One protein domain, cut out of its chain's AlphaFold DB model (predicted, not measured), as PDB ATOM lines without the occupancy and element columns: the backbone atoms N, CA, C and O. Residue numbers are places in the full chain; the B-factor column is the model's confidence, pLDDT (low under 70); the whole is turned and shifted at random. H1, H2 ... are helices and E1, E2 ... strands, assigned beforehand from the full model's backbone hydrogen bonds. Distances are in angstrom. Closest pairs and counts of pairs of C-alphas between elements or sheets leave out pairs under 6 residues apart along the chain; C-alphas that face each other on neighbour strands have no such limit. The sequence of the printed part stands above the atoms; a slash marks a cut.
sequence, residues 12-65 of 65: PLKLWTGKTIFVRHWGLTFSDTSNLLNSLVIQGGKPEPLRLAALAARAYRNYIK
ATOM      1  N   PRO A  12      59.193 -33.833  17.031       96.94
ATOM      2  CA  PRO A  12      58.677 -33.269  18.271       96.94
ATOM      3  C   PRO A  12      59.207 -31.844  18.459       96.94
ATOM      4  O   PRO A  12      60.399 -31.594  18.317       96.94
ATOM      5  N   LEU A  13      58.322 -30.918  18.810       96.62
ATOM      6  CA  LEU A  13      58.618 -29.510  19.049       96.62
ATOM      7  C   LEU A  13      57.983 -29.087  20.369       96.62
ATOM      8  O   LEU A  13      56.777 -29.248  20.570       96.62
ATOM      9  N   LYS A  14      58.798 -28.549  21.276       97.69
ATOM     10  CA  LYS A  14      58.338 -28.043  22.570       97.69
ATOM     11  C   LYS A  14      58.002 -26.559  22.451       97.69
ATOM     12  O   LYS A  14      58.860 -25.759  22.090       97.69
ATOM     13  N   LEU A  15      56.756 -26.209  22.746       97.50
ATOM     14  CA  LEU A  15      56.284 -24.827  22.786       97.50
ATOM     15  C   LEU A  15      56.656 -24.164  24.116       97.50
ATOM     16  O   LEU A  15      56.863 -24.847  25.124       97.50
ATOM     17  N   TRP A  16      56.659 -22.832  24.147       96.62
ATOM     18  CA  TRP A  16      56.887 -22.040  25.361       96.62
ATOM     19  C   TRP A  16      55.837 -22.312  26.449       96.62
ATOM     20  O   TRP A  16      56.137 -22.245  27.636       96.62
ATOM     21  N   THR A  17      54.634 -22.734  26.050       96.44
ATOM     22  CA  THR A  17      53.558 -23.202  26.940       96.44
ATOM     23  C   THR A  17      53.874 -24.531  27.645       96.44
ATOM     24  O   THR A  17      53.053 -25.047  28.403       96.44
ATOM     25  N   GLY A  18      55.025 -25.148  27.356       96.62
ATOM     26  CA  GLY A  18      55.457 -26.430  27.908       96.62
ATOM     27  C   GLY A  18      54.866 -27.657  27.208       96.62
ATOM     28  O   GLY A  18      55.239 -28.782  27.542       96.62
ATOM     29  N   LYS A  19      53.970 -27.478  26.229       97.00
ATOM     30  CA  LYS A  19      53.386 -28.582  25.454       97.00
ATOM     31  C   LYS A  19      54.335 -29.045  24.348       97.00
ATOM     32  O   LYS A  19      54.888 -28.228  23.616       97.00
ATOM     33  N   THR A  20      54.456 -30.359  24.185       97.50
ATOM     34  CA  THR A  20      55.136 -30.967  23.036       97.50
ATOM     35  C   THR A  20      54.115 -31.280  21.952       97.50
ATOM     36  O   THR A  20      53.128 -31.973  22.202       97.50
ATOM     37  N   ILE A  21      54.358 -30.775  20.748       96.38
ATOM     38  CA  ILE A  21      53.554 -31.032  19.555       96.38
ATOM     39  C   ILE A  21      54.414 -31.685  18.479       96.38
ATOM     40  O   ILE A  21      55.631 -31.542  18.469       96.38
ATOM     41  N   PHE A  22      53.783 -32.409  17.563       95.69
ATOM     42  CA  PHE A  22      54.470 -33.112  16.484       95.69
ATOM     43  C   PHE A  22      54.200 -32.399  15.167       95.69
ATOM     44  O   PHE A  22      53.069 -32.411  14.671       95.69
ATOM     45  N   VAL A  23      55.230 -31.766  14.611       94.12
ATOM     46  CA  VAL A  23      55.096 -30.871  13.457       94.12
ATOM     47  C   VAL A  23      55.800 -31.427  12.234       94.12
ATOM     48  O   VAL A  23      56.796 -32.142  12.329       94.12
ATOM     49  N   ARG A  24      55.271 -31.063  11.070       92.62
ATOM     50  CA  ARG A  24      55.989 -31.100   9.799       92.62
ATOM     51  C   ARG A  24      56.082 -29.668   9.309       92.62
ATOM     52  O   ARG A  24      55.129 -28.911   9.493       92.62
ATOM     53  N   HIS A  25      57.195 -29.319   8.692       89.88
ATOM     54  CA  HIS A  25      57.391 -28.014   8.081       89.88
ATOM     55  C   HIS A  25      57.786 -28.196   6.623       89.88
ATOM     56  O   HIS A  25      58.352 -29.216   6.238       89.88
ATOM     57  N   TRP A  26      57.442 -27.212   5.806       90.19
ATOM     58  CA  TRP A  26      57.802 -27.169   4.400       90.19
ATOM     59  C   TRP A  26      58.152 -25.730   4.048       90.19
ATOM     60  O   TRP A  26      57.439 -24.815   4.455       90.19
ATOM     61  N   GLY A  27      59.277 -25.526   3.362       89.56
ATOM     62  CA  GLY A  27      59.767 -24.187   3.011       89.56
ATOM     63  C   GLY A  27      60.312 -23.352   4.181       89.56
ATOM     64  O   GLY A  27      60.711 -22.217   3.965       89.56
ATOM     65  N   LEU A  28      60.356 -23.901   5.398       92.50
ATOM     66  CA  LEU A  28      60.945 -23.279   6.588       92.50
ATOM     67  C   LEU A  28      61.951 -24.227   7.229       92.50
ATOM     68  O   LEU A  28      61.821 -25.447   7.097       92.50
ATOM     69  N   THR A  29      62.912 -23.683   7.973       94.38
ATOM     70  CA  THR A  29      63.734 -24.504   8.864       94.38
ATOM     71  C   THR A  29      62.922 -24.936  10.091       94.38
ATOM     72  O   THR A  29      61.881 -24.355  10.424       94.38
ATOM     73  N   PHE A  30      63.399 -25.955  10.807       94.19
ATOM     74  CA  PHE A  30      62.772 -26.370  12.065       94.19
ATOM     75  C   PHE A  30      62.813 -25.251  13.127       94.19
ATOM     76  O   PHE A  30      61.868 -25.097  13.900       94.19
ATOM     77  N   SER A  31      63.872 -24.429  13.126       96.19
ATOM     78  CA  SER A  31      64.005 -23.274  14.022       96.19
ATOM     79  C   SER A  31      62.978 -22.186  13.697       96.19
ATOM     80  O   SER A  31      62.236 -21.773  14.589       96.19
ATOM     81  N   ASP A  32      62.833 -21.815  12.421       97.44
ATOM     82  CA  ASP A  32      61.829 -20.830  11.986       97.44
ATOM     83  C   ASP A  32      60.410 -21.309  12.286       97.44
ATOM     84  O   ASP A  32      59.562 -20.545  12.742       97.44
ATOM     85  N   THR A  33      60.166 -22.608  12.102       96.25
ATOM     86  CA  THR A  33      58.895 -23.248  12.460       96.25
ATOM     87  C   THR A  33      58.613 -23.120  13.957       96.25
ATOM     88  O   THR A  33      57.487 -22.812  14.346       96.25
ATOM     89  N   SER A  34      59.624 -23.323  14.804       96.94
ATOM     90  CA  SER A  34      59.507 -23.135  16.253       96.94
ATOM     91  C   SER A  34      59.191 -21.691  16.616       96.94
ATOM     92  O   SER A  34      58.255 -21.448  17.379       96.94
ATOM     93  N   ASN A  35      59.907 -20.728  16.038       97.81
ATOM     94  CA  ASN A  35      59.684 -19.306  16.296       97.81
ATOM     95  C   ASN A  35      58.274 -18.880  15.869       97.81
ATOM     96  O   ASN A  35      57.542 -18.270  16.650       97.81
ATOM     97  N   LEU A  36      57.853 -19.285  14.668       97.38
ATOM     98  CA  LEU A  36      56.519 -19.009  14.146       97.38
ATOM     99  C   LEU A  36      55.432 -19.592  15.054       97.38
ATOM    100  O   LEU A  36      54.520 -18.877  15.465       97.38
ATOM    101  N   LEU A  37      55.527 -20.874  15.412       96.94
ATOM    102  CA  LEU A  37      54.518 -21.513  16.257       96.94
ATOM    103  C   LEU A  37      54.471 -20.900  17.658       96.94
ATOM    104  O   LEU A  37      53.378 -20.678  18.171       96.94
ATOM    105  N   ASN A  38      55.617 -20.566  18.252       97.38
ATOM    106  CA  ASN A  38      55.650 -19.895  19.549       97.38
ATOM    107  C   ASN A  38      55.066 -18.476  19.496       97.38
ATOM    108  O   ASN A  38      54.439 -18.062  20.465       97.38
ATOM    109  N   SER A  39      55.187 -17.767  18.369       97.94
ATOM    110  CA  SER A  39      54.548 -16.455  18.185       97.94
ATOM    111  C   SER A  39      53.024 -16.532  18.020       97.94
ATOM    112  O   SER A  39      52.310 -15.602  18.386       97.94
ATOM    113  N   LEU A  40      52.510 -17.643  17.479       97.69
ATOM    114  CA  LEU A  40      51.086 -17.821  17.173       97.69
ATOM    115  C   LEU A  40      50.307 -18.567  18.262       97.69
ATOM    116  O   LEU A  40      49.076 -18.594  18.214       97.69
ATOM    117  N   VAL A  41      50.987 -19.237  19.192       97.31
ATOM    118  CA  VAL A  41      50.361 -19.959  20.304       97.31
ATOM    119  C   VAL A  41      50.376 -19.064  21.536       97.31
ATOM    120  O   VAL A  41      51.437 -18.809  22.097       97.31
ATOM    121  N   ILE A  42      49.196 -18.645  21.994       95.69
ATOM    122  CA  ILE A  42      49.049 -17.933  23.272       95.69
ATOM    123  C   ILE A  42      48.867 -18.938  24.414       95.69
ATOM    124  O   ILE A  42      49.407 -18.757  25.499       95.69
ATOM    125  N   GLN A  43      48.124 -20.024  24.184       94.56
ATOM    126  CA  GLN A  43      47.885 -21.047  25.202       94.56
ATOM    127  C   GLN A  43      47.728 -22.455  24.619       94.56
ATOM    128  O   GLN A  43      47.308 -22.662  23.480       94.56
ATOM    129  N   GLY A  44      48.026 -23.463  25.441       94.81
ATOM    130  CA  GLY A  44      47.900 -24.865  25.052       94.81
ATOM    131  C   GLY A  44      48.908 -25.268  23.973       94.81
ATOM    132  O   GLY A  44      50.086 -24.941  24.072       94.81
ATOM    133  N   GLY A  45      48.465 -26.044  22.980       95.31
ATOM    134  CA  GLY A  45      49.329 -26.609  21.931       95.31
ATOM    135  C   GLY A  45      48.847 -26.354  20.505       95.31
ATOM    136  O   GLY A  45      49.246 -27.063  19.587       95.31
ATOM    137  N   LYS A  46      47.930 -25.403  20.309       95.81
ATOM    138  CA  LYS A  46      47.314 -25.134  19.009       95.81
ATOM    139  C   LYS A  46      47.443 -23.645  18.683       95.81
ATOM    140  O   LYS A  46      47.028 -22.851  19.521       95.81
ATOM    141  N   PRO A  47      47.960 -23.264  17.500       97.00
ATOM    142  CA  PRO A  47      48.027 -21.862  17.097       97.00
ATOM    143  C   PRO A  47      46.656 -21.194  17.171       97.00
ATOM    144  O   PRO A  47      45.655 -21.796  16.765       97.00
ATOM    145  N   GLU A  48      46.607 -19.954  17.648       97.56
ATOM    146  CA  GLU A  48      45.360 -19.218  17.860       97.56
ATOM    147  C   GLU A  48      44.482 -19.117  16.602       97.56
ATOM    148  O   GLU A  48      43.288 -19.417  16.705       97.56
ATOM    149  N   PRO A  49      45.022 -18.851  15.391       97.69
ATOM    150  CA  PRO A  49      44.208 -18.850  14.173       97.69
ATOM    151  C   PRO A  49      43.519 -20.200  13.920       97.69
ATOM    152  O   PRO A  49      42.343 -20.264  13.565       97.69
ATOM    153  N   LEU A  50      44.224 -21.307  14.172       96.94
ATOM    154  CA  LEU A  50      43.687 -22.655  13.986       96.94
ATOM    155  C   LEU A  50      42.702 -23.038  15.101       96.94
ATOM    156  O   LEU A  50      41.794 -23.852  14.890       96.94
ATOM    157  N   ARG A  51      42.884 -22.495  16.310       96.38
ATOM    158  CA  ARG A  51      41.942 -22.653  17.424       96.38
ATOM    159  C   ARG A  51      40.619 -21.961  17.098       96.38
ATOM    160  O   ARG A  51      39.578 -22.607  17.217       96.38
ATOM    161  N   LEU A  52      40.671 -20.721  16.609       97.44
ATOM    162  CA  LEU A  52      39.501 -19.953  16.170       97.44
ATOM    163  C   LEU A  52      38.770 -20.633  15.008       97.44
ATOM    164  O   LEU A  52      37.567 -20.864  15.104       97.44
ATOM    165  N   ALA A  53      39.493 -21.044  13.961       98.31
ATOM    166  CA  ALA A  53      38.897 -21.734  12.816       98.31
ATOM    167  C   ALA A  53      38.150 -23.016  13.232       98.31
ATOM    168  O   ALA A  53      37.036 -23.276  12.778       98.31
ATOM    169  N   ALA A  54      38.729 -23.802  14.145       97.31
ATOM    170  CA  ALA A  54      38.080 -25.010  14.649       97.31
ATOM    171  C   ALA A  54      36.850 -24.717  15.517       97.31
ATOM    172  O   ALA A  54      35.875 -25.465  15.449       97.31
ATOM    173  N   LEU A  55      36.881 -23.648  16.319       97.69
ATOM    174  CA  LEU A  55      35.730 -23.226  17.111       97.69
ATOM    175  C   LEU A  55      34.568 -22.803  16.204       97.69
ATOM    176  O   LEU A  55      33.453 -23.280  16.400       97.69
ATOM    177  N   ALA A  56      34.842 -21.989  15.181       98.31
ATOM    178  CA  ALA A  56      33.847 -21.557  14.203       98.31
ATOM    179  C   ALA A  56      33.246 -22.746  13.434       98.31
ATOM    180  O   ALA A  56      32.027 -22.894  13.370       98.31
ATOM    181  N   ALA A  57      34.087 -23.656  12.930       98.25
ATOM    182  CA  ALA A  57      33.627 -24.860  12.237       98.25
ATOM    183  C   ALA A  57      32.768 -25.765  13.140       98.25
ATOM    184  O   ALA A  57      31.780 -26.344  12.685       98.25
ATOM    185  N   ARG A  58      33.122 -25.883  14.427       98.06
ATOM    186  CA  ARG A  58      32.330 -26.633  15.409       98.06
ATOM    187  C   ARG A  58      30.992 -25.953  15.688       98.06
ATOM    188  O   ARG A  58      29.984 -26.649  15.749       98.06
ATOM    189  N   ALA A  59      30.977 -24.631  15.839       98.38
ATOM    190  CA  ALA A  59      29.752 -23.867  16.049       98.38
ATOM    191  C   ALA A  59      28.785 -24.038  14.869       98.38
ATOM    192  O   ALA A  59      27.636 -24.411  15.080       98.38
ATOM    193  N   TYR A  60      29.272 -23.887  13.635       98.25
ATOM    194  CA  TYR A  60      28.471 -24.105  12.428       98.25
ATOM    195  C   TYR A  60      27.931 -25.538  12.330       98.25
ATOM    196  O   TYR A  60      26.747 -25.745  12.080       98.25
ATOM    197  N   ARG A  61      28.776 -26.543  12.601       97.62
ATOM    198  CA  ARG A  61      28.349 -27.951  12.615       97.62
ATOM    199  C   ARG A  61      27.235 -28.204  13.633       97.62
ATOM    200  O   ARG A  61      26.329 -28.971  13.342       97.62
ATOM    201  N   ASN A  62      27.323 -27.593  14.813       97.12
ATOM    202  CA  ASN A  62      26.302 -27.721  15.849       97.12
ATOM    203  C   ASN A  62      25.020 -26.950  15.517       97.12
ATOM    204  O   ASN A  62      23.976 -27.314  16.029       97.12
ATOM    205  N   TYR A  63      25.101 -25.893  14.708       96.81
ATOM    206  CA  TYR A  63      23.936 -25.122  14.276       96.81
ATOM    207  C   TYR A  63      23.084 -25.870  13.238       96.81
ATOM    208  O   TYR A  63      21.868 -25.743  13.248       96.81
ATOM    209  N   ILE A  64      23.714 -26.643  12.346       96.50
ATOM    210  CA  ILE A  64      23.003 -27.413  11.305       96.50
ATOM    211  C   ILE A  64      22.490 -28.767  11.817       96.50
ATOM    212  O   ILE A  64      21.628 -29.373  11.184       96.50
ATOM    213  N   LYS A  65      23.055 -29.273  12.916       75.62
ATOM    214  CA  LYS A  65      22.634 -30.538  13.525       75.62
ATOM    215  C   LYS A  65      21.394 -30.331  14.386       75.62
ATOM    216  O   LYS A  65      20.503 -31.201  14.302       75.62
TER     217      LYS A  65
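Overview. This is residues 12 to 65 of the 65 residues of the protein "DUF99 family protein" of Thaumarchaeota archaeon (UniProt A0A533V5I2). A small head, made of the two-strand hairpin E1 and E2 with the short helix H1 beside it, has a long helical arm: residues 52 to 65, of which 52 to 64 belong to H2, stick out from it. The printed part has 54 residues, with two named strands and two named helices in the order E1, E2, H1, H2; the sheet, in the order E1 - E2, is antiparallel, and the class is mostly helix. The whole is loose, with a radius of gyration of the C-alphas of 13.5 A, and elongated, spanning 41 by 25 by 17 A.

Along the chain. Strand E1, residues 12 to 14, begins at C-alpha 12 (58.677, -33.269, 18.271) and is 6.8 A long from first to last C-alpha. Strand E2, residues 20 to 23, measures 9.6 A. Helix H1, residues 30 to 40, measures 15.4 A and begins at C-alpha 30 (62.772, -26.370, 12.065). Helix H2, residues 48 to 64, measures 24.7 A and ends at C-alpha 64 (23.003, -27.413, 11.305).

Arrangement. E1 and E2 form a hairpin, with an angle of 133 degrees between their directions. N 13 and O 21 are 2.8 A apart and N 21 and O 13 are 2.9 A apart, both within hydrogen-bond range. The closest C-alphas of E1 and H1, those of Leu 13 and Ser 34, are 7.0 A apart. H1 and H2 are close but not clearly touching; their closest C-alphas, those of Leu 40 and Glu 48, are 5.9 A apart. They run the same way at a steep tilt of 59 degrees. H2 is apart from E1 and E2. In H1 and H2 every O i to N i+4 pair is within hydrogen-bond range.

Size, cuts and confidence. The two C-alphas farthest apart, those of Ser 31 and Lys 65, are 42.0 A apart. Without residues 52 to 65, the body spans 25 by 19 by 14 A. The printed part has no cut and no long link. The mean pLDDT of the printed part is 95.9, and no printed residue is under 70.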